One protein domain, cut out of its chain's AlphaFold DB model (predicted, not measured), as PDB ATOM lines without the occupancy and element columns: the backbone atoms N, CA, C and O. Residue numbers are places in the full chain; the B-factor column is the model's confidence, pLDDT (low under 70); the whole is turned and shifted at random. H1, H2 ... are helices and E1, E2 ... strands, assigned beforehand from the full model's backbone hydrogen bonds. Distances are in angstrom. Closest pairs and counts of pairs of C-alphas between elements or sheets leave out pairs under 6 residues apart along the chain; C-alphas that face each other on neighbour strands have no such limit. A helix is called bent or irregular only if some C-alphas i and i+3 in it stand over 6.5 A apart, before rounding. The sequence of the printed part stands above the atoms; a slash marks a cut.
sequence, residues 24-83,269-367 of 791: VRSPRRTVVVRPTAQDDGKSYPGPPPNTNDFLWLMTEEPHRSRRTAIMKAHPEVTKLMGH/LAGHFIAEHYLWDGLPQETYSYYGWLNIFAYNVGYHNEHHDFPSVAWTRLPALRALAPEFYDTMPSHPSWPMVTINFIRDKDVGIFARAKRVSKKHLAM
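What this domain is: This is residues 24 to 83 and 269 to 367 of the 791 residues of the protein "Sphingolipid 4-desaturase" of Armillaria ostoyae (UniProt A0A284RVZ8). Two groups of helices lie on opposite sides of a middle made largely of loops: H1, H2, H5 and H6 form a loose cluster on one side, and H3 and H8 cross as a pair on the other. A small two-stranded sheet, E1 and E2, lies along one border, beyond it comes short H9, and the long unnamed stretch of residues 24 to 54 covers another side. The printed part has 159 residues with nine named helices and two named strands, in the order E1 H1 H2 H3 H4 H5 H6 H7 H8 E2 H9; E1 and E2 are parallel. The class is mostly helix, though under half of the residues, 70, are in named elements. The whole is compact, with a radius of gyration of the C-alphas of 15.9 A and spans of 47 by 44 by 30 A.

Where its parts are: After residues 24 to 54, E1 is residues 55 to 57, beginning at C-alpha 55 at (185.808, 227.738, 224.360). H1, residues 62 to 73, is 16.6 A long, and H2 is residues 75 to 80. Beyond the cut come H3, residues 269 to 275, H4, residues 293 to 297, and H5, residues 304 to 309. H6, residues 315 to 324, is 14.8 A long and irregular, with C-alphas 316 and 319 7.3 A apart. H7 is residues 326 to 329, and H8, residues 338 to 347, is 14.4 A long. E2 is residues 357 to 359, and H9, residues 362 to 365, ends at C-alpha 365 at (194.676, 236.277, 214.604).

How they stand to each other: E1 and E2 are parallel neighbours at 42 degrees, with N 57 and O 358 2.8 A apart, within hydrogen-bond range. H1, with residues 63 to 67 alone, touches H5 at a steep tilt of 69.9 degrees, the same way, only just short of about perpendicular; the closest C-alphas are those of His 63 and Asp 309, 4.8 A. H1 and H2 only just touch, and only at the corner, with 3 pairs of C-alphas within 8 A. H2 touches H6 at a shallow tilt of 25 degrees, opposite ways, closest at the C-alphas of Leu 80 and Arg 317, 6.3 A. H5 and H6 touch, about perpendicular at 78 degrees, closest at the C-alphas of Glu 306 and Leu 318, 6.4 A. H7 is close to H1 but not clearly touching, 7.6 A between the C-alphas of Ile 70 and Phe 328. H3 touches H8 at a steep tilt of 56 degrees, the same way, closest at the C-alphas of Gly 271 and Trp 338, 4.4 A. H4 is close to H3 but not clearly touching, and H9 is apart from E1. Every O i to N i+4 pair is within hydrogen-bond range in H1, H5 and H8, and 4 of 6 are in H6; H2 has 0 of 2, H3 1 of 3 and H4 0 of 1, beside O i to N i+3 counts of 3 of 3, 4 of 4 and 2 of 2, while H7 and H9 are too short for an i+4 pair.

The domain as a whole: The C-alphas of Val 24 and His 83, the two farthest apart, are 48.3 A apart. Residues 84 to 268 are not printed, and C-alphas 83 and 269 are 24.2 A apart across the cut. The link from H3 to H4 is long. Mean pLDDT of the printed part is 85.8; residue 24, residues 48 to 52, 58 to 59 and 360 to 367 are under 70.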
ATOM      1  N   VAL A  24     174.270 222.528 242.145       66.44
ATOM      2  CA  VAL A  24     175.667 222.456 242.631       66.44
ATOM      3  C   VAL A  24     176.576 221.927 241.519       66.44
ATOM      4  O   VAL A  24     176.166 221.051 240.756       66.44
ATOM      5  N   ARG A  25     177.777 222.498 241.389       72.12
ATOM      6  CA  ARG A  25     178.791 222.108 240.397       72.12
ATOM      7  C   ARG A  25     179.343 220.709 240.684       72.12
ATOM      8  O   ARG A  25     179.493 220.346 241.852       72.12
ATOM      9  N   SER A  26     179.664 219.951 239.637       72.12
ATOM     10  CA  SER A  26     180.294 218.632 239.770       72.12
ATOM     11  C   SER A  26     181.669 218.730 240.441       72.12
ATOM     12  O   SER A  26     182.375 219.684 240.132       72.12
ATOM     13  N   PRO A  27     182.069 217.769 241.308       75.50
ATOM     14  CA  PRO A  27     183.394 217.726 241.930       75.50
ATOM     15  C   PRO A  27     184.543 217.782 240.917       75.50
ATOM     16  O   PRO A  27     184.425 217.213 239.830       75.50
ATOM     17  N   ARG A  28     185.673 218.380 241.313       81.75
ATOM     18  CA  ARG A  28     186.887 218.461 240.498       81.75
ATOM     19  C   ARG A  28     187.367 217.058 240.109       81.75
ATOM     20  O   ARG A  28     187.458 216.172 240.957       81.75
ATOM     21  N   ARG A  29     187.651 216.833 238.822       84.50
ATOM     22  CA  ARG A  29     188.031 215.516 238.263       84.50
ATOM     23  C   ARG A  29     189.517 215.398 237.924       84.50
ATOM     24  O   ARG A  29     189.984 214.314 237.562       84.50
ATOM     25  N   THR A  30     190.247 216.503 238.008       89.25
ATOM     26  CA  THR A  30     191.684 216.598 237.738       89.25
ATOM     27  C   THR A  30     192.497 216.724 239.022       89.25
ATOM     28  O   THR A  30     192.022 217.246 240.028       89.25
ATOM     29  N   VAL A  31     193.743 216.252 238.978       90.12
ATOM     30  CA  VAL A  31     194.694 216.281 240.095       90.12
ATOM     31  C   VAL A  31     195.931 217.076 239.695       90.12
ATOM     32  O   VAL A  31     196.467 216.881 238.601       90.12
ATOM     33  N   VAL A  32     196.402 217.930 240.602       90.56
ATOM     34  CA  VAL A  32     197.651 218.692 240.470       90.56
ATOM     35  C   VAL A  32     198.648 218.167 241.498       90.56
ATOM     36  O   VAL A  32     198.326 218.071 242.680       90.56
ATOM     37  N   VAL A  33     199.855 217.805 241.058       91.44
ATOM     38  CA  VAL A  33     200.879 217.225 241.948       91.44
ATOM     39  C   VAL A  33     201.560 218.313 242.778       91.44
ATOM     40  O   VAL A  33     201.802 218.120 243.969       91.44
ATOM     41  N   ARG A  34     201.857 219.462 242.165       91.25
ATOM     42  CA  ARG A  34     202.438 220.644 242.814       91.25
ATOM     43  C   ARG A  34     201.523 221.853 242.606       91.25
ATOM     44  O   ARG A  34     201.644 222.517 241.578       91.25
ATOM     45  N   PRO A  35     200.610 222.131 243.551       89.19
ATOM     46  CA  PRO A  35     199.744 223.301 243.488       89.19
ATOM     47  C   PRO A  35     200.527 224.610 243.353       89.19
ATOM     48  O   PRO A  35     201.645 224.742 243.855       89.19
ATOM     49  N   THR A  36     199.918 225.586 242.692       87.06
ATOM     50  CA  THR A  36     200.460 226.935 242.485       87.06
ATOM     51  C   THR A  36     199.520 227.973 243.098       87.06
ATOM     52  O   THR A  36     198.426 227.636 243.543       87.06
ATOM     53  N   ALA A  37     199.919 229.247 243.118       82.88
ATOM     54  CA  ALA A  37     199.029 230.319 243.573       82.88
ATOM     55  C   ALA A  37     197.780 230.461 242.678       82.88
ATOM     56  O   ALA A  37     196.731 230.887 243.148       82.88
ATOM     57  N   GLN A  38     197.894 230.092 241.399       80.31
ATOM     58  CA  GLN A  38     196.824 230.173 240.404       80.31
ATOM     59  C   GLN A  38     195.913 228.937 240.397       80.31
ATOM     60  O   GLN A  38     194.775 229.021 239.942       80.31
ATOM     61  N   ASP A  39     196.406 227.792 240.876       85.62
ATOM     62  CA  ASP A  39     195.650 226.544 240.958       85.62
ATOM     63  C   ASP A  39     196.087 225.732 242.186       85.62
ATOM     64  O   ASP A  39     197.149 225.103 242.201       85.62
ATOM     65  N   ASP A  40     195.239 225.736 243.214       85.50
ATOM     66  CA  ASP A  40     195.460 225.039 244.484       85.50
ATOM     67  C   ASP A  40     195.219 223.513 244.401       85.50
ATOM     68  O   ASP A  40     195.405 222.796 245.390       85.50
ATOM     69  N   GLY A  41     194.789 223.002 243.241       83.44
ATOM     70  CA  GLY A  41     194.444 221.596 243.029       83.44
ATOM     71  C   GLY A  41     193.121 221.149 243.669       83.44
ATOM     72  O   GLY A  41     192.804 219.963 243.606       83.44
ATOM     73  N   LYS A  42     192.352 222.055 244.287       81.88
ATOM     74  CA  LYS A  42     191.132 221.751 245.057       81.88
ATOM     75  C   LYS A  42     189.926 222.582 244.626       81.88
ATOM     76  O   LYS A  42     188.844 222.033 244.433       81.88
ATOM     77  N   SER A  43     190.091 223.891 244.487       81.00
ATOM     78  CA  SER A  43     189.045 224.816 244.057       81.00
ATOM     79  C   SER A  43     188.920 224.853 242.532       81.00
ATOM     80  O   SER A  43     189.769 224.335 241.799       81.00
ATOM     81  N   TYR A  44     187.812 225.421 242.046       80.94
ATOM     82  CA  TYR A  44     187.639 225.685 240.620       80.94
ATOM     83  C   TYR A  44     188.157 227.084 240.293       80.94
ATOM     84  O   TYR A  44     187.649 228.047 240.869       80.94
ATOM     85  N   PRO A  45     189.072 227.228 239.326       75.00
ATOM     86  CA  PRO A  45     189.636 228.531 238.984       75.00
ATOM     87  C   PRO A  45     188.693 229.408 238.146       75.00
ATOM     88  O   PRO A  45     188.899 230.612 238.042       75.00
ATOM     89  N   GLY A  46     187.647 228.835 237.543       76.00
ATOM     90  CA  GLY A  46     186.706 229.566 236.689       76.00
ATOM     91  C   GLY A  46     185.360 228.857 236.542       76.00
ATOM     92  O   GLY A  46     185.220 227.722 237.012       76.00
ATOM     93  N   PRO A  47     184.349 229.497 235.923       73.69
ATOM     94  CA  PRO A  47     183.039 228.886 235.677       73.69
ATOM     95  C   PRO A  47     183.151 227.632 234.789       73.69
ATOM     96  O   PRO A  47     184.142 227.472 234.073       73.69
ATOM     97  N   PRO A  48     182.165 226.714 234.828       67.38
ATOM     98  CA  PRO A  48     182.174 225.545 233.956       67.38
ATOM     99  C   PRO A  48     182.148 225.962 232.472       67.38
ATOM    100  O   PRO A  48     181.584 227.012 232.142       67.38
ATOM    101  N   PRO A  49     182.742 225.160 231.567       67.44
ATOM    102  CA  PRO A  49     182.695 225.425 230.134       67.44
ATOM    103  C   PRO A  49     181.254 225.567 229.629       67.44
ATOM    104  O   PRO A  49     180.354 224.846 230.064       67.44
ATOM    105  N   ASN A  50     181.026 226.482 228.683       65.06
ATOM    106  CA  ASN A  50     179.718 226.618 228.047       65.06
ATOM    107  C   ASN A  50     179.355 225.300 227.339       65.06
ATOM    108  O   ASN A  50     180.106 224.796 226.510       65.06
ATOM    109  N   THR A  51     178.195 224.733 227.655       63.81
ATOM    110  CA  THR A  51     177.743 223.461 227.076       63.81
ATOM    111  C   THR A  51     177.063 223.619 225.716       63.81
ATOM    112  O   THR A  51     176.677 222.609 225.131       63.81
ATOM    113  N   ASN A  52     176.931 224.852 225.208       66.19
ATOM    114  CA  ASN A  52     176.277 225.186 223.938       66.19
ATOM    115  C   ASN A  52     177.224 225.773 222.874       66.19
ATOM    116  O   ASN A  52     176.803 225.951 221.731       66.19
ATOM    117  N   ASP A  53     178.475 226.093 223.219       72.62
ATOM    118  CA  ASP A  53     179.501 226.524 222.262       72.62
ATOM    119  C   ASP A  53     180.907 226.177 222.773       72.62
ATOM    120  O   ASP A  53     181.106 225.942 223.961       72.62
ATOM    121  N   PHE A  54     181.879 226.140 221.868       77.81
ATOM    122  CA  PHE A  54     183.279 225.868 222.187       77.81
ATOM    123  C   PHE A  54     183.923 227.009 222.986       77.81
ATOM    124  O   PHE A  54     183.534 228.172 222.858       77.81
ATOM    125  N   LEU A  55     184.973 226.699 223.754       76.75
ATOM    126  CA  LEU A  55     185.808 227.738 224.360       76.75
ATOM    127  C   LEU A  55     186.747 228.310 223.295       76.75
ATOM    128  O   LEU A  55     187.708 227.656 222.895       76.75
ATOM    129  N   TRP A  56     186.474 229.528 222.835       76.44
ATOM    130  CA  TRP A  56     187.321 230.205 221.858       76.44
ATOM    131  C   TRP A  56     188.519 230.871 222.540       76.44
ATOM    132  O   TRP A  56     188.354 231.792 223.338       76.44
ATOM    133  N   LEU A  57     189.727 230.411 222.217       70.19
ATOM    134  CA  LEU A  57     190.977 230.927 222.764       70.19
ATOM    135  C   LEU A  57     191.710 231.798 221.739       70.19
ATOM    136  O   LEU A  57     191.812 231.467 220.557       70.19
ATOM    137  N   MET A  58     192.243 232.917 222.229       64.75
ATOM    138  CA  MET A  58     193.030 233.880 221.447       64.75
ATOM    139  C   MET A  58     194.543 233.675 221.611       64.75
ATOM    140  O   MET A  58     195.343 234.297 220.914       64.75
ATOM    141  N   THR A  59     194.941 232.804 222.539       62.69
ATOM    142  CA  THR A  59     196.328 232.410 222.801       62.69
ATOM    143  C   THR A  59     196.802 231.376 221.780       62.69
ATOM    144  O   THR A  59     195.996 230.662 221.181       62.69
ATOM    145  N   GLU A  60     198.115 231.273 221.550       72.31
ATOM    146  CA  GLU A  60     198.657 230.159 220.762       72.31
ATOM    147  C   GLU A  60     198.485 228.815 221.489       72.31
ATOM    148  O   GLU A  60     198.176 228.783 222.680       72.31
ATOM    149  N   GLU A  61     198.647 227.700 220.770       80.19
ATOM    150  CA  GLU A  61     198.702 226.392 221.427       80.19
ATOM    151  C   GLU A  61     199.885 226.348 222.416       80.19
ATOM    152  O   GLU A  61     200.966 226.861 222.100       80.19
ATOM    153  N   PRO A  62     199.684 225.799 223.628       85.94
ATOM    154  CA  PRO A  62     200.635 225.957 224.729       85.94
ATOM    155  C   PRO A  62     201.924 225.138 224.553       85.94
ATOM    156  O   PRO A  62     202.934 225.430 225.203       85.94
ATOM    157  N   HIS A  63     201.930 224.125 223.684       91.06
ATOM    158  CA  HIS A  63     203.029 223.169 223.573       91.06
ATOM    159  C   HIS A  63     204.261 223.775 222.926       91.06
ATOM    160  O   HIS A  63     205.386 223.471 223.321       91.06
ATOM    161  N   ARG A  64     204.109 224.646 221.926       85.81
ATOM    162  CA  ARG A  64     205.269 225.318 221.324       85.81
ATOM    163  C   ARG A  64     205.977 226.243 222.304       85.81
ATOM    164  O   ARG A  64     207.213 226.220 222.363       85.81
ATOM    165  N   SER A  65     205.232 227.042 223.062       88.12
ATOM    166  CA  SER A  65     205.805 227.974 224.038       88.12
ATOM    167  C   SER A  65     206.462 227.195 225.182       88.12
ATOM    168  O   SER A  65     207.622 227.451 225.507       88.12
ATOM    169  N   ARG A  66     205.786 226.162 225.708       93.75
ATOM    170  CA  ARG A  66     206.323 225.308 226.778       93.75
ATOM    171  C   ARG A  66     207.549 224.509 226.340       93.75
ATOM    172  O   ARG A  66     208.558 224.538 227.034       93.75
ATOM    173  N   ARG A  67     207.537 223.904 225.147       93.75
ATOM    174  CA  ARG A  67     208.717 223.254 224.542       93.75
ATOM    175  C   ARG A  67     209.916 224.194 224.473       93.75
ATOM    176  O   ARG A  67     211.033 223.788 224.773       93.75
ATOM    177  N   THR A  68     209.694 225.449 224.082       91.94
ATOM    178  CA  THR A  68     210.760 226.460 223.998       91.94
ATOM    179  C   THR A  68     211.318 226.798 225.383       91.94
ATOM    180  O   THR A  68     212.535 226.882 225.543       91.94
ATOM    181  N   ALA A  69     210.451 226.940 226.389       94.50
ATOM    182  CA  ALA A  69     210.856 227.192 227.771       94.50
ATOM    183  C   ALA A  69     211.641 226.012 228.369       94.50
ATOM    184  O   ALA A  69     212.728 226.215 228.908       94.50
ATOM    185  N   ILE A  70     211.152 224.784 228.181       95.75
ATOM    186  CA  ILE A  70     211.825 223.562 228.633       95.75
ATOM    187  C   ILE A  70     213.180 223.406 227.941       95.75
ATOM    188  O   ILE A  70     214.170 223.163 228.611       95.75
ATOM    189  N   MET A  71     213.280 223.611 226.625       94.12
ATOM    190  CA  MET A  71     214.565 223.529 225.910       94.12
ATOM    191  C   MET A  71     215.595 224.557 226.395       94.12
ATOM    192  O   MET A  71     216.797 224.324 226.271       94.12
ATOM    193  N   LYS A  72     215.137 225.698 226.920       94.81
ATOM    194  CA  LYS A  72     216.000 226.732 227.496       94.81
ATOM    195  C   LYS A  72     216.471 226.361 228.906       94.81
ATOM    196  O   LYS A  72     217.634 226.595 229.214       94.81
ATOM    197  N   ALA A  73     215.583 225.820 229.740       95.69
ATOM    198  CA  ALA A  73     215.899 225.415 231.112       95.69
ATOM    199  C   ALA A  73     216.674 224.083 231.175       95.69
ATOM    200  O   ALA A  73     217.606 223.950 231.962       95.69
ATOM    201  N   HIS A  74     216.324 223.148 230.290       95.62
ATOM    202  CA  HIS A  74     216.801 221.765 230.220       95.62
ATOM    203  C   HIS A  74     217.257 221.400 228.794       95.62
ATOM    204  O   HIS A  74     216.629 220.576 228.116       95.62
ATOM    205  N   PRO A  75     218.349 221.993 228.276       93.44
ATOM    206  CA  PRO A  75     218.856 221.686 226.932       93.44
ATOM    207  C   PRO A  75     219.202 220.195 226.732       93.44
ATOM    208  O   PRO A  75     219.192 219.678 225.607       93.44
ATOM    209  N   GLU A  76     219.465 219.465 227.817       95.31
ATOM    210  CA  GLU A  76     219.698 218.024 227.847       95.31
ATOM    211  C   GLU A  76     218.489 217.172 227.427       95.31
ATOM    212  O   GLU A  76     218.691 216.003 227.090       95.31
ATOM    213  N   VAL A  77     217.275 217.739 227.324       94.81
ATOM    214  CA  VAL A  77     216.088 217.069 226.745       94.81
ATOM    215  C   VAL A  77     216.377 216.505 225.352       94.81
ATOM    216  O   VAL A  77     215.888 215.435 224.990       94.81
ATOM    217  N   THR A  78     217.239 217.164 224.576       93.12
ATOM    218  CA  THR A  78     217.668 216.692 223.248       93.12
ATOM    219  C   THR A  78     218.275 215.286 223.264       93.12
ATOM    220  O   THR A  78     218.148 214.551 222.284       93.12
ATOM    221  N   LYS A  79     218.866 214.853 224.388       95.62
ATOM    222  CA  LYS A  79     219.409 213.494 224.564       95.62
ATOM    223  C   LYS A  79     218.308 212.428 224.632       95.62
ATOM    224  O   LYS A  79     218.558 211.259 224.335       95.62
ATOM    225  N   LEU A  80     217.087 212.817 224.998       95.62
ATOM    226  CA  LEU A  80     215.916 211.939 225.042       95.62
ATOM    227  C   LEU A  80     215.230 211.793 223.676       95.62
ATOM    228  O   LEU A  80     214.374 210.924 223.518       95.62
ATOM    229  N   MET A  81     215.609 212.586 222.672       94.56
ATOM    230  CA  MET A  81     215.017 212.504 221.337       94.56
ATOM    231  C   MET A  81     215.517 211.277 220.562       94.56
ATOM    232  O   MET A  81     216.594 210.724 220.808       94.56
ATOM    233  N   GLY A  82     214.713 210.810 219.610       92.06
ATOM    234  CA  GLY A  82     215.064 209.761 218.656       92.06
ATOM    235  C   GLY A  82     214.210 208.499 218.761       92.06
ATOM    236  O   GLY A  82     213.290 208.396 219.568       92.06
ATOM    237  N   HIS A  83     214.546 207.510 217.936       93.19
ATOM    238  CA  HIS A  83     213.796 206.256 217.849       93.19
ATOM    239  C   HIS A  83     214.112 205.294 219.003       93.19
ATOM    240  O   HIS A  83     215.186 205.352 219.602       93.19
ATOM    241  N   LEU A 269     190.959 201.577 228.285       94.19
ATOM    242  CA  LEU A 269     192.015 202.328 227.605       94.19
ATOM    243  C   LEU A 269     191.471 203.482 226.752       94.19
ATOM    244  O   LEU A 269     192.081 204.539 226.724       94.19
ATOM    245  N   ALA A 270     190.294 203.329 226.135       92.31
ATOM    246  CA  ALA A 270     189.702 204.321 225.232       92.31
ATOM    247  C   ALA A 270     189.331 205.648 225.914       92.31
ATOM    248  O   ALA A 270     189.090 206.640 225.231       92.31
ATOM    249  N   GLY A 271     189.338 205.701 227.251       90.44
ATOM    250  CA  GLY A 271     189.149 206.950 227.987       90.44
ATOM    251  C   GLY A 271     190.173 208.031 227.632       90.44
ATOM    252  O   GLY A 271     189.859 209.211 227.780       90.44
ATOM    253  N   HIS A 272     191.348 207.666 227.101       90.75
ATOM    254  CA  HIS A 272     192.359 208.632 226.667       90.75
ATOM    255  C   HIS A 272     191.835 209.597 225.586       90.75
ATOM    256  O   HIS A 272     192.059 210.796 225.698       90.75
ATOM    257  N   PHE A 273     191.013 209.130 224.636       88.25
ATOM    258  CA  PHE A 273     190.463 209.987 223.579       88.25
ATOM    259  C   PHE A 273     189.611 211.154 224.115       88.25
ATOM    260  O   PHE A 273     189.420 212.167 223.439       88.25
ATOM    261  N   ILE A 274     189.037 210.993 225.310       89.94
ATOM    262  CA  ILE A 274     188.304 212.056 226.001       89.94
ATOM    263  C   ILE A 274     189.253 212.810 226.941       89.94
ATOM    264  O   ILE A 274     189.260 214.037 226.955       89.94
ATOM    265  N   ALA A 275     190.066 212.081 227.706       89.69
ATOM    266  CA  ALA A 275     190.977 212.644 228.697       89.69
ATOM    267  C   ALA A 275     191.932 213.670 228.089       89.69
ATOM    268  O   ALA A 275     192.219 214.682 228.703       89.69
ATOM    269  N   GLU A 276     192.416 213.414 226.881       89.12
ATOM    270  CA  GLU A 276     193.510 214.170 226.298       89.12
ATOM    271  C   GLU A 276     193.127 215.604 225.944       89.12
ATOM    272  O   GLU A 276     193.896 216.495 226.275       89.12
ATOM    273  N   HIS A 277     191.960 215.848 225.333       89.69
ATOM    274  CA  HIS A 277     191.635 217.153 224.729       89.69
ATOM    275  C   HIS A 277     190.282 217.757 225.122       89.69
ATOM    276  O   HIS A 277     189.881 218.776 224.558       89.69
ATOM    277  N   TYR A 278     189.543 217.151 226.054       89.19
ATOM    278  CA  TYR A 278     188.362 217.804 226.628       89.19
ATOM    279  C   TYR A 278     188.746 218.740 227.773       89.19
ATOM    280  O   TYR A 278     189.688 218.463 228.501       89.19
ATOM    281  N   LEU A 279     188.007 219.836 227.930       89.06
ATOM    282  CA  LEU A 279     188.155 220.799 229.019       89.06
ATOM    283  C   LEU A 279     187.443 220.281 230.269       89.06
ATOM    284  O   LEU A 279     186.291 219.849 230.197       89.06
ATOM    285  N   TRP A 280     188.105 220.391 231.417       88.19
ATOM    286  CA  TRP A 280     187.590 219.920 232.704       88.19
ATOM    287  C   TRP A 280     187.659 221.010 233.764       88.19
ATOM    288  O   TRP A 280     188.515 221.888 233.716       88.19
ATOM    289  N   ASP A 281     186.757 220.946 234.746       85.12
ATOM    290  CA  ASP A 281     186.826 221.721 235.991       85.12
ATOM    291  C   ASP A 281     186.903 223.257 235.817       85.12
ATOM    292  O   ASP A 281     187.294 223.976 236.732       85.12
ATOM    293  N   GLY A 282     186.474 223.790 234.665       78.19
ATOM    294  CA  GLY A 282     186.578 225.224 234.338       78.19
ATOM    295  C   GLY A 282     188.012 225.709 234.105       78.19
ATOM    296  O   GLY A 282     188.258 226.913 234.113       78.19
ATOM    297  N   LEU A 283     188.952 224.782 233.912       84.56
ATOM    298  CA  LEU A 283     190.326 225.075 233.533       84.56
ATOM    299  C   LEU A 283     190.392 225.377 232.027       84.56
ATOM    300  O   LEU A 283     189.857 224.603 231.230       84.56
ATOM    301  N   PRO A 284     191.111 226.429 231.599       81.56
ATOM    302  CA  PRO A 284     191.387 226.685 230.186       81.56
ATOM    303  C   PRO A 284     192.526 225.799 229.636       81.56
ATOM    304  O   PRO A 284     193.174 226.170 228.661       81.56
ATOM    305  N   GLN A 285     192.813 224.653 230.268       87.62
ATOM    306  CA  GLN A 285     193.837 223.704 229.831       87.62
ATOM    307  C   GLN A 285     193.256 222.745 228.797       87.62
ATOM    308  O   GLN A 285     192.199 222.164 228.990       87.62
ATOM    309  N   GLU A 286     193.984 222.542 227.708       86.38
ATOM    310  CA  GLU A 286     193.449 221.876 226.511       86.38
ATOM    311  C   GLU A 286     194.092 220.531 226.232       86.38
ATOM    312  O   GLU A 286     193.761 219.847 225.264       86.38
ATOM    313  N   THR A 287     195.104 220.195 227.019       92.00
ATOM    314  CA  THR A 287     195.817 218.938 226.913       92.00
ATOM    315  C   THR A 287     196.085 218.419 228.306       92.00
ATOM    316  O   THR A 287     196.708 219.106 229.115       92.00
ATOM    317  N   TYR A 288     195.591 217.226 228.616       94.12
ATOM    318  CA  TYR A 288     195.777 216.606 229.924       94.12
ATOM    319  C   TYR A 288     196.580 215.327 229.804       94.12
ATOM    320  O   TYR A 288     196.508 214.599 228.818       94.12
ATOM    321  N   SER A 289     197.340 215.050 230.854       96.44
ATOM    322  CA  SER A 289     198.113 213.821 230.980       96.44
ATOM    323  C   SER A 289     197.448 212.864 231.959       96.44
ATOM    324  O   SER A 289     196.646 213.260 232.801       96.44
ATOM    325  N   TYR A 290     197.778 211.589 231.838       95.25
ATOM    326  CA  TYR A 290     197.409 210.496 232.718       95.25
ATOM    327  C   TYR A 290     198.670 209.686 232.993       95.25
ATOM    328  O   TYR A 290     199.314 209.183 232.074       95.25
ATOM    329  N   TYR A 291     199.001 209.513 234.268       94.88
ATOM    330  CA  TYR A 291     200.239 208.847 234.688       94.88
ATOM    331  C   TYR A 291     200.006 207.483 235.338       94.88
ATOM    332  O   TYR A 291     200.920 206.906 235.923       94.88
ATOM    333  N   GLY A 292     198.781 206.963 235.265       92.38
ATOM    334  CA  GLY A 292     198.452 205.683 235.875       92.38
ATOM    335  C   GLY A 292     198.950 204.479 235.071       92.38
ATOM    336  O   GLY A 292     199.495 204.588 233.969       92.38
ATOM    337  N   TRP A 293     198.741 203.300 235.652       93.19
ATOM    338  CA  TRP A 293     199.326 202.035 235.209       93.19
ATOM    339  C   TRP A 293     198.868 201.559 233.823       93.19
ATOM    340  O   TRP A 293     199.600 200.815 233.174       93.19
ATOM    341  N   LEU A 294     197.704 202.006 233.330       94.19
ATOM    342  CA  LEU A 294     197.189 201.608 232.012       94.19
ATOM    343  C   LEU A 294     198.109 202.032 230.853       94.19
ATOM    344  O   LEU A 294     198.063 201.424 229.783       94.19
ATOM    345  N   ASN A 295     199.004 202.997 231.088       92.62
ATOM    346  CA  ASN A 295     200.048 203.403 230.147       92.62
ATOM    347  C   ASN A 295     200.933 202.251 229.653       92.62
ATOM    348  O   ASN A 295     201.440 202.317 228.531       92.62
ATOM    349  N   ILE A 296     201.086 201.182 230.443       91.44
ATOM    350  CA  ILE A 296     201.877 200.005 230.057       91.44
ATOM    351  C   ILE A 296     201.354 199.349 228.771       91.44
ATOM    352  O   ILE A 296     202.133 198.820 227.981       91.44
ATOM    353  N   PHE A 297     200.044 199.428 228.525       93.75
ATOM    354  CA  PHE A 297     199.409 198.896 227.318       93.75
ATOM    355  C   PHE A 297     199.343 199.911 226.179       93.75
ATOM    356  O   PHE A 297     198.952 199.558 225.069       93.75
ATOM    357  N   ALA A 298     199.720 201.158 226.443       94.19
ATOM    358  CA  ALA A 298     199.377 202.310 225.627       94.19
ATOM    359  C   ALA A 298     200.607 203.143 225.236       94.19
ATOM    360  O   ALA A 298     200.487 204.339 225.003       94.19
ATOM    361  N   TYR A 299     201.795 202.526 225.181       95.06
ATOM    362  CA  TYR A 299     203.050 203.197 224.813       95.06
ATOM    363  C   TYR A 299     203.225 204.531 225.554       95.06
ATOM    364  O   TYR A 299     203.541 205.537 224.935       95.06
ATOM    365  N   ASN A 300     202.947 204.570 226.862       96.00
ATOM    366  CA  ASN A 300     203.023 205.791 227.675       96.00
ATOM    367  C   ASN A 300     202.341 207.036 227.064       96.00
ATOM    368  O   ASN A 300     202.718 208.149 227.421       96.00
ATOM    369  N   VAL A 301     201.348 206.884 226.177       92.88
ATOM    370  CA  VAL A 301     200.685 208.022 225.515       92.88
ATOM    371  C   VAL A 301     200.008 208.951 226.519       92.88
ATOM    372  O   VAL A 301     199.892 210.142 226.274       92.88
ATOM    373  N   GLY A 302     199.646 208.436 227.701       94.62
ATOM    374  CA  GLY A 302     199.113 209.239 228.791       94.62
ATOM    375  C   GLY A 302     200.060 210.343 229.260       94.62
ATOM    376  O   GLY A 302     199.575 211.334 229.793       94.62
ATOM    377  N   TYR A 303     201.368 210.266 228.997       96.75
ATOM    378  CA  TYR A 303     202.287 211.414 229.083       96.75
ATOM    379  C   TYR A 303     202.057 212.360 227.890       96.75
ATOM    380  O   TYR A 303     202.929 212.593 227.051       96.75
ATOM    381  N   HIS A 304     200.816 212.823 227.756       96.12
ATOM    382  CA  HIS A 304     200.314 213.424 226.529       96.12
ATOM    383  C   HIS A 304     200.790 214.864 226.358       96.12
ATOM    384  O   HIS A 304     201.091 215.292 225.244       96.12
ATOM    385  N   ASN A 305     200.947 215.606 227.463       95.62
ATOM    386  CA  ASN A 305     201.546 216.937 227.413       95.62
ATOM    387  C   ASN A 305     203.010 216.842 226.987       95.62
ATOM    388  O   ASN A 305     203.438 217.584 226.106       95.62
ATOM    389  N   GLU A 306     203.756 215.907 227.575       96.56
ATOM    390  CA  GLU A 306     205.146 215.614 227.236       96.56
ATOM    391  C   GLU A 306     205.282 215.218 225.763       96.56
ATOM    392  O   GLU A 306     206.176 215.698 225.065       96.56
ATOM    393  N   HIS A 307     204.369 214.376 225.274       95.56
ATOM    394  CA  HIS A 307     204.314 213.954 223.878       95.56
ATOM    395  C   HIS A 307     204.053 215.122 222.924       95.56
ATOM    396  O   HIS A 307     204.792 215.292 221.958       95.56
ATOM    397  N   HIS A 308     203.053 215.965 223.189       93.75
ATOM    398  CA  HIS A 308     202.765 217.137 222.355       93.75
ATOM    399  C   HIS A 308     203.898 218.176 222.377       93.75
ATOM    400  O   HIS A 308     204.232 218.773 221.343       93.75
ATOM    401  N   ASP A 309     204.549 218.358 223.528       94.62
ATOM    402  CA  ASP A 309     205.718 219.227 223.659       94.62
ATOM    403  C   ASP A 309     206.916 218.663 222.897       94.62
ATOM    404  O   ASP A 309     207.634 219.400 222.222       94.62
ATOM    405  N   PHE A 310     207.134 217.350 222.942       95.50
ATOM    406  CA  PHE A 310     208.280 216.710 222.311       95.50
ATOM    407  C   PHE A 310     207.897 215.434 221.541       95.50
ATOM    408  O   PHE A 310     208.370 214.354 221.893       95.50
ATOM    409  N   PRO A 311     207.224 215.541 220.370       93.00
ATOM    410  CA  PRO A 311     206.796 214.374 219.576       93.00
ATOM    411  C   PRO A 311     207.957 213.564 218.978       93.00
ATOM    412  O   PRO A 311     207.762 212.602 218.245       93.00
ATOM    413  N   SER A 312     209.194 214.003 219.213       93.25
ATOM    414  CA  SER A 312     210.423 213.326 218.793       93.25
ATOM    415  C   SER A 312     211.051 212.481 219.907       93.25
ATOM    416  O   SER A 312     212.061 211.816 219.665       93.25
ATOM    417  N   VAL A 313     210.486 212.504 221.117       96.19
ATOM    418  CA  VAL A 313     210.887 211.664 222.247       96.19
ATOM    419  C   VAL A 313     210.031 210.406 222.226       96.19
ATOM    420  O   VAL A 313     208.816 210.468 222.355       96.19
ATOM    421  N   ALA A 314     210.676 209.252 222.058       95.88
ATOM    422  CA  ALA A 314     209.970 207.976 222.044       95.88
ATOM    423  C   ALA A 314     209.318 207.651 223.390       95.88
ATOM    424  O   ALA A 314     209.895 207.928 224.445       95.88
ATOM    425  N   TRP A 315     208.195 206.936 223.346       95.69
ATOM    426  CA  TRP A 315     207.381 206.582 224.511       95.69
ATOM    427  C   TRP A 315     208.139 206.018 225.723       95.69
ATOM    428  O   TRP A 315     207.814 206.304 226.875       95.69
ATOM    429  N   THR A 316     209.193 205.233 225.483       96.56
ATOM    430  CA  THR A 316     210.052 204.658 226.534       96.56
ATOM    431  C   THR A 316     210.753 205.712 227.396       96.56
ATOM    432  O   THR A 316     211.246 205.395 228.472       96.56
ATOM    433  N   ARG A 317     210.844 206.951 226.905       97.25
ATOM    434  CA  ARG A 317     211.588 208.062 227.507       97.25
ATOM    435  C   ARG A 317     210.692 209.222 227.949       97.25
ATOM    436  O   ARG A 317     211.207 210.139 228.579       97.25
ATOM    437  N   LEU A 318     209.378 209.167 227.710       97.12
ATOM    438  CA  LEU A 318     208.435 210.181 228.206       97.12
ATOM    439  C   LEU A 318     208.436 210.311 229.745       97.12
ATOM    440  O   LEU A 318     208.484 211.441 230.228       97.12
ATOM    441  N   PRO A 319     208.521 209.222 230.543       96.88
ATOM    442  CA  PRO A 319     208.659 209.359 231.995       96.88
ATOM    443  C   PRO A 319     209.938 210.094 232.417       96.88
ATOM    444  O   PRO A 319     209.925 210.876 233.365       96.88
ATOM    445  N   ALA A 320     211.041 209.877 231.691       97.38
ATOM    446  CA  ALA A 320     212.295 210.580 231.940       97.38
ATOM    447  C   ALA A 320     212.198 212.065 231.563       97.38
ATOM    448  O   ALA A 320     212.771 212.896 232.254       97.38
ATOM    449  N   LEU A 321     211.450 212.402 230.506       97.00
ATOM    450  CA  LEU A 321     211.176 213.786 230.120       97.00
ATOM    451  C   LEU A 321     210.380 214.522 231.205       97.00
ATOM    452  O   LEU A 321     210.768 215.620 231.592       97.00
ATOM    453  N   ARG A 322     209.332 213.897 231.754       96.31
ATOM    454  CA  ARG A 322     208.592 214.469 232.887       96.31
ATOM    455  C   ARG A 322     209.493 214.703 234.098       96.31
ATOM    456  O   ARG A 322     209.485 215.786 234.673       96.31
ATOM    457  N   ALA A 323     210.272 213.687 234.471       96.81
ATOM    458  CA  ALA A 323     211.169 213.753 235.624       96.81
ATOM    459  C   ALA A 323     212.280 214.804 235.468       96.81
ATOM    460  O   ALA A 323     212.810 215.278 236.469       96.81
ATOM    461  N   LEU A 324     212.636 215.149 234.228       96.62
ATOM    462  CA  LEU A 324     213.646 216.151 233.913       96.62
ATOM    463  C   LEU A 324     213.137 217.587 234.093       96.62
ATOM    464  O   LEU A 324     213.934 218.447 234.443       96.62
ATOM    465  N   ALA A 325     211.841 217.825 233.871       96.12
ATOM    466  CA  ALA A 325     211.216 219.151 233.903       96.12
ATOM    467  C   ALA A 325     209.953 219.189 234.807       96.12
ATOM    468  O   ALA A 325     208.863 219.561 234.348       96.12
ATOM    469  N   PRO A 326     210.037 218.762 236.085       95.19
ATOM    470  CA  PRO A 326     208.877 218.642 236.971       95.19
ATOM    471  C   PRO A 326     208.210 219.991 237.267       95.19
ATOM    472  O   PRO A 326     207.003 220.046 237.471       95.19
ATOM    473  N   GLU A 327     208.955 221.092 237.257       94.12
ATOM    474  CA  GLU A 327     208.422 222.447 237.417       94.12
ATOM    475  C   GLU A 327     207.477 222.880 236.286       94.12
ATOM    476  O   GLU A 327     206.656 223.771 236.498       94.12
ATOM    477  N   PHE A 328     207.540 222.224 235.121       94.75
ATOM    478  CA  PHE A 328     206.585 222.433 234.030       94.75
ATOM    479  C   PHE A 328     205.431 221.428 234.055       94.75
ATOM    480  O   PHE A 328     204.311 221.801 233.718       94.75
ATOM    481  N   TYR A 329     205.687 220.163 234.412       96.00
ATOM    482  CA  TYR A 329     204.697 219.084 234.286       96.00
ATOM    483  C   TYR A 329     203.906 218.786 235.564       96.00
ATOM    484  O   TYR A 329     202.715 218.497 235.479       96.00
ATOM    485  N   ASP A 330     204.518 218.870 236.749       94.75
ATOM    486  CA  ASP A 330     203.846 218.529 238.012       94.75
ATOM    487  C   ASP A 330     202.888 219.630 238.496       94.75
ATOM    488  O   ASP A 330     202.034 219.377 239.348       94.75
ATOM    489  N   THR A 331     203.008 220.839 237.947       92.62
ATOM    490  CA  THR A 331     202.100 221.964 238.212       92.62
ATOM    491  C   THR A 331     200.843 221.932 237.345       92.62
ATOM    492  O   THR A 331     199.892 222.655 237.632       92.62
ATOM    493  N   MET A 332     200.803 221.090 236.303       92.88
ATOM    494  CA  MET A 332     199.646 220.973 235.420       92.88
ATOM    495  C   MET A 332     198.635 219.937 235.938       92.88
ATOM    496  O   MET A 332     199.017 218.817 236.297       92.88
ATOM    497  N   PRO A 333     197.331 220.259 235.914       92.69
ATOM    498  CA  PRO A 333     196.252 219.295 236.072       92.69
ATOM    499  C   PRO A 333     196.403 218.050 235.186       92.69
ATOM    500  O   PRO A 333     196.680 218.129 233.987       92.69
ATOM    501  N   SER A 334     196.163 216.883 235.778       93.56
ATOM    502  CA  SER A 334     196.219 215.572 235.127       93.56
ATOM    503  C   SER A 334     195.029 214.703 235.536       93.56
ATOM    504  O   SER A 334     194.422 214.906 236.590       93.56
ATOM    505  N   HIS A 335     194.669 213.728 234.709       93.50
ATOM    506  CA  HIS A 335     193.620 212.772 235.037       93.50
ATOM    507  C   HIS A 335     194.180 211.602 235.856       93.50
ATOM    508  O   HIS A 335     195.192 211.012 235.469       93.50
ATOM    509  N   PRO A 336     193.503 211.185 236.942       89.69
ATOM    510  CA  PRO A 336     193.942 210.049 237.749       89.69
ATOM    511  C   PRO A 336     193.532 208.692 237.154       89.69
ATOM    512  O   PRO A 336     194.090 207.661 237.528       89.69
ATOM    513  N   SER A 337     192.544 208.655 236.245       91.00
ATOM    514  CA  SER A 337     191.968 207.409 235.722       91.00
ATOM    515  C   SER A 337     191.231 207.595 234.391       91.00
ATOM    516  O   SER A 337     190.210 208.277 234.346       91.00
ATOM    517  N   TRP A 338     191.683 206.927 233.323       93.50
ATOM    518  CA  TRP A 338     190.973 206.897 232.033       93.50
ATOM    519  C   TRP A 338     189.563 206.286 232.101       93.50
ATOM    520  O   TRP A 338     188.641 206.914 231.582       93.50
ATOM    521  N   PRO A 339     189.325 205.137 232.768       92.31
ATOM    522  CA  PRO A 339     187.964 204.619 232.919       92.31
ATOM    523  C   PRO A 339     187.017 205.618 233.587       92.31
ATOM    524  O   PRO A 339     185.874 205.770 233.155       92.31
ATOM    525  N   MET A 340     187.499 206.328 234.615       89.00
ATOM    526  CA  MET A 340     186.672 207.324 235.297       89.00
ATOM    527  C   MET A 340     186.460 208.568 234.453       89.00
ATOM    528  O   MET A 340     185.383 209.136 234.532       89.00
ATOM    529  N   VAL A 341     187.404 208.955 233.593       90.69
ATOM    530  CA  VAL A 341     187.165 210.020 232.612       90.69
ATOM    531  C   VAL A 341     185.973 209.684 231.715       90.69
ATOM    532  O   VAL A 341     185.098 210.526 231.548       90.69
ATOM    533  N   THR A 342     185.873 208.452 231.203       90.94
ATOM    534  CA  THR A 342     184.721 208.037 230.384       90.94
ATOM    535  C   THR A 342     183.410 208.115 231.169       90.94
ATOM    536  O   THR A 342     182.415 208.645 230.673       90.94
ATOM    537  N   ILE A 343     183.401 207.623 232.412       89.12
ATOM    538  CA  ILE A 343     182.210 207.661 233.276       89.12
ATOM    539  C   ILE A 343     181.823 209.105 233.614       89.12
ATOM    540  O   ILE A 343     180.648 209.464 233.514       89.12
ATOM    541  N   ASN A 344     182.800 209.935 233.978       88.31
ATOM    542  CA  ASN A 344     182.596 211.337 234.316       88.31
ATOM    543  C   ASN A 344     182.092 212.104 233.096       88.31
ATOM    544  O   ASN A 344     181.103 212.804 233.209       88.31
ATOM    545  N   PHE A 345     182.652 211.892 231.905       89.19
ATOM    546  CA  PHE A 345     182.162 212.529 230.681       89.19
ATOM    547  C   PHE A 345     180.678 212.232 230.439       89.19
ATOM    548  O   PHE A 345     179.898 213.131 230.134       89.19
ATOM    549  N   ILE A 346     180.269 210.973 230.623       88.50
ATOM    550  CA  ILE A 346     178.881 210.542 230.428       88.50
ATOM    551  C   ILE A 346     177.932 211.182 231.452       88.50
ATOM    552  O   ILE A 346     176.822 211.576 231.086       88.50
ATOM    553  N   ARG A 347     178.341 211.256 232.724       85.62
ATOM    554  CA  ARG A 347     177.464 211.652 233.838       85.62
ATOM    555  C   ARG A 347     177.491 213.142 234.153       85.62
ATOM    556  O   ARG A 347     176.464 213.678 234.547       85.62
ATOM    557  N   ASP A 348     178.634 213.787 233.973       82.06
ATOM    558  CA  ASP A 348     178.861 215.168 234.375       82.06
ATOM    559  C   ASP A 348     178.080 216.128 233.472       82.06
ATOM    560  O   ASP A 348     178.167 216.073 232.240       82.06
ATOM    561  N   LYS A 349     177.286 217.006 234.082       77.88
ATOM    562  CA  LYS A 349     176.514 218.030 233.369       77.88
ATOM    563  C   LYS A 349     177.389 219.184 232.867       77.88
ATOM    564  O   LYS A 349     177.013 219.823 231.888       77.88
ATOM    565  N   ASP A 350     178.543 219.409 233.496       78.44
ATOM    566  CA  ASP A 350     179.440 220.532 233.212       78.44
ATOM    567  C   ASP A 350     180.422 220.220 232.063       78.44
ATOM    568  O   ASP A 350     181.063 221.123 231.526       78.44
ATOM    569  N   VAL A 351     180.526 218.951 231.647       80.94
ATOM    570  CA  VAL A 351     181.443 218.496 230.587       80.94
ATOM    571  C   VAL A 351     180.654 217.842 229.459       80.94
ATOM    572  O   VAL A 351     180.188 216.712 229.573       80.94
ATOM    573  N   GLY A 352     180.480 218.562 228.353       78.81
ATOM    574  CA  GLY A 352     179.775 218.090 227.157       78.81
ATOM    575  C   GLY A 352     180.692 217.918 225.949       78.81
ATOM    576  O   GLY A 352     181.900 218.126 226.018       78.81
ATOM    577  N   ILE A 353     180.111 217.605 224.791       78.88
ATOM    578  CA  ILE A 353     180.880 217.457 223.540       78.88
ATOM    579  C   ILE A 353     181.518 218.798 223.112       78.88
ATOM    580  O   ILE A 353     182.552 218.809 222.448       78.88
ATOM    581  N   PHE A 354     180.937 219.915 223.560       80.62
ATOM    582  CA  PHE A 354     181.446 221.279 223.388       80.62
ATOM    583  C   PHE A 354     182.602 221.658 224.317       80.62
ATOM    584  O   PHE A 354     183.221 222.694 224.086       80.62
ATOM    585  N   ALA A 355     182.918 220.852 225.339       85.06
ATOM    586  CA  ALA A 355     184.016 221.121 226.265       85.06
ATOM    587  C   ALA A 355     185.367 220.850 225.579       85.06
ATOM    588  O   ALA A 355     186.093 219.931 225.926       85.06
ATOM    589  N   ARG A 356     185.669 221.628 224.543       86.00
ATOM    590  CA  ARG A 356     186.862 221.586 223.702       86.00
ATOM    591  C   ARG A 356     187.265 223.033 223.443       86.00
ATOM    592  O   ARG A 356     186.402 223.887 223.224       86.00
ATOM    593  N   ALA A 357     188.561 223.303 223.443       82.06
ATOM    594  CA  ALA A 357     189.044 224.599 223.005       82.06
ATOM    595  C   ALA A 357     189.063 224.681 221.479       82.06
ATOM    596  O   ALA A 357     189.444 223.735 220.786       82.06
ATOM    597  N   LYS A 358     188.659 225.838 220.964       82.69
ATOM    598  CA  LYS A 358     188.803 226.206 219.564       82.69
ATOM    599  C   LYS A 358     189.598 227.484 219.437       82.69
ATOM    600  O   LYS A 358     189.522 228.382 220.266       82.69
ATOM    601  N   ARG A 359     190.335 227.584 218.347       79.69
ATOM    602  CA  ARG A 359     191.073 228.770 217.962       79.69
ATOM    603  C   ARG A 359     190.778 229.101 216.532       79.69
ATOM    604  O   ARG A 359     190.587 228.232 215.678       79.69
ATOM    605  N   VAL A 360     190.851 230.389 216.271       68.31
ATOM    606  CA  VAL A 360     190.946 230.872 214.911       68.31
ATOM    607  C   VAL A 360     192.414 230.807 214.495       68.31
ATOM    608  O   VAL A 360     193.305 231.110 215.285       68.31
ATOM    609  N   SER A 361     192.672 230.368 213.264       56.22
ATOM    610  CA  SER A 361     194.022 230.215 212.708       56.22
ATOM    611  C   SER A 361     194.945 231.394 213.038       56.22
ATOM    612  O   SER A 361     194.501 232.541 213.027       56.22
ATOM    613  N   LYS A 362     196.259 231.176 213.206       45.94
ATOM    614  CA  LYS A 362     197.241 232.284 213.305       45.94
ATOM    615  C   LYS A 362     197.175 233.238 212.106       45.94
ATOM    616  O   LYS A 362     197.456 234.424 212.252       45.94
ATOM    617  N   LYS A 363     196.742 232.752 210.934       42.31
ATOM    618  CA  LYS A 363     196.433 233.604 209.772       42.31
ATOM    619  C   LYS A 363     195.246 234.543 210.002       42.31
ATOM    620  O   LYS A 363     195.184 235.551 209.320       42.31
ATOM    621  N   HIS A 364     194.345 234.203 210.914       38.88
ATOM    622  CA  HIS A 364     193.136 234.931 211.299       38.88
ATOM    623  C   HIS A 364     193.361 235.823 212.539       38.88
ATOM    624  O   HIS A 364     192.807 236.911 212.612       38.88
ATOM    625  N   LEU A 365     194.233 235.426 213.480       35.78
ATOM    626  CA  LEU A 365     194.676 236.277 214.604       35.78
ATOM    627  C   LEU A 365     195.609 237.410 214.150       35.78
ATOM    628  O   LEU A 365     195.491 238.532 214.625       35.78
ATOM    629  N   ALA A 366     196.480 237.158 213.164       33.34
ATOM    630  CA  ALA A 366     197.292 238.203 212.526       33.34
ATOM    631  C   ALA A 366     196.462 239.213 211.700       33.34
ATOM    632  O   ALA A 366     197.007 240.208 211.227       33.34
ATOM    633  N   MET A 367     195.161 238.952 211.520       35.75
ATOM    634  CA  MET A 367     194.193 239.861 210.903       35.75
ATOM    635  C   MET A 367     193.390 240.674 211.932       35.75
ATOM    636  O   MET A 367     192.584 241.511 211.535       35.75
TER     637      MET A 367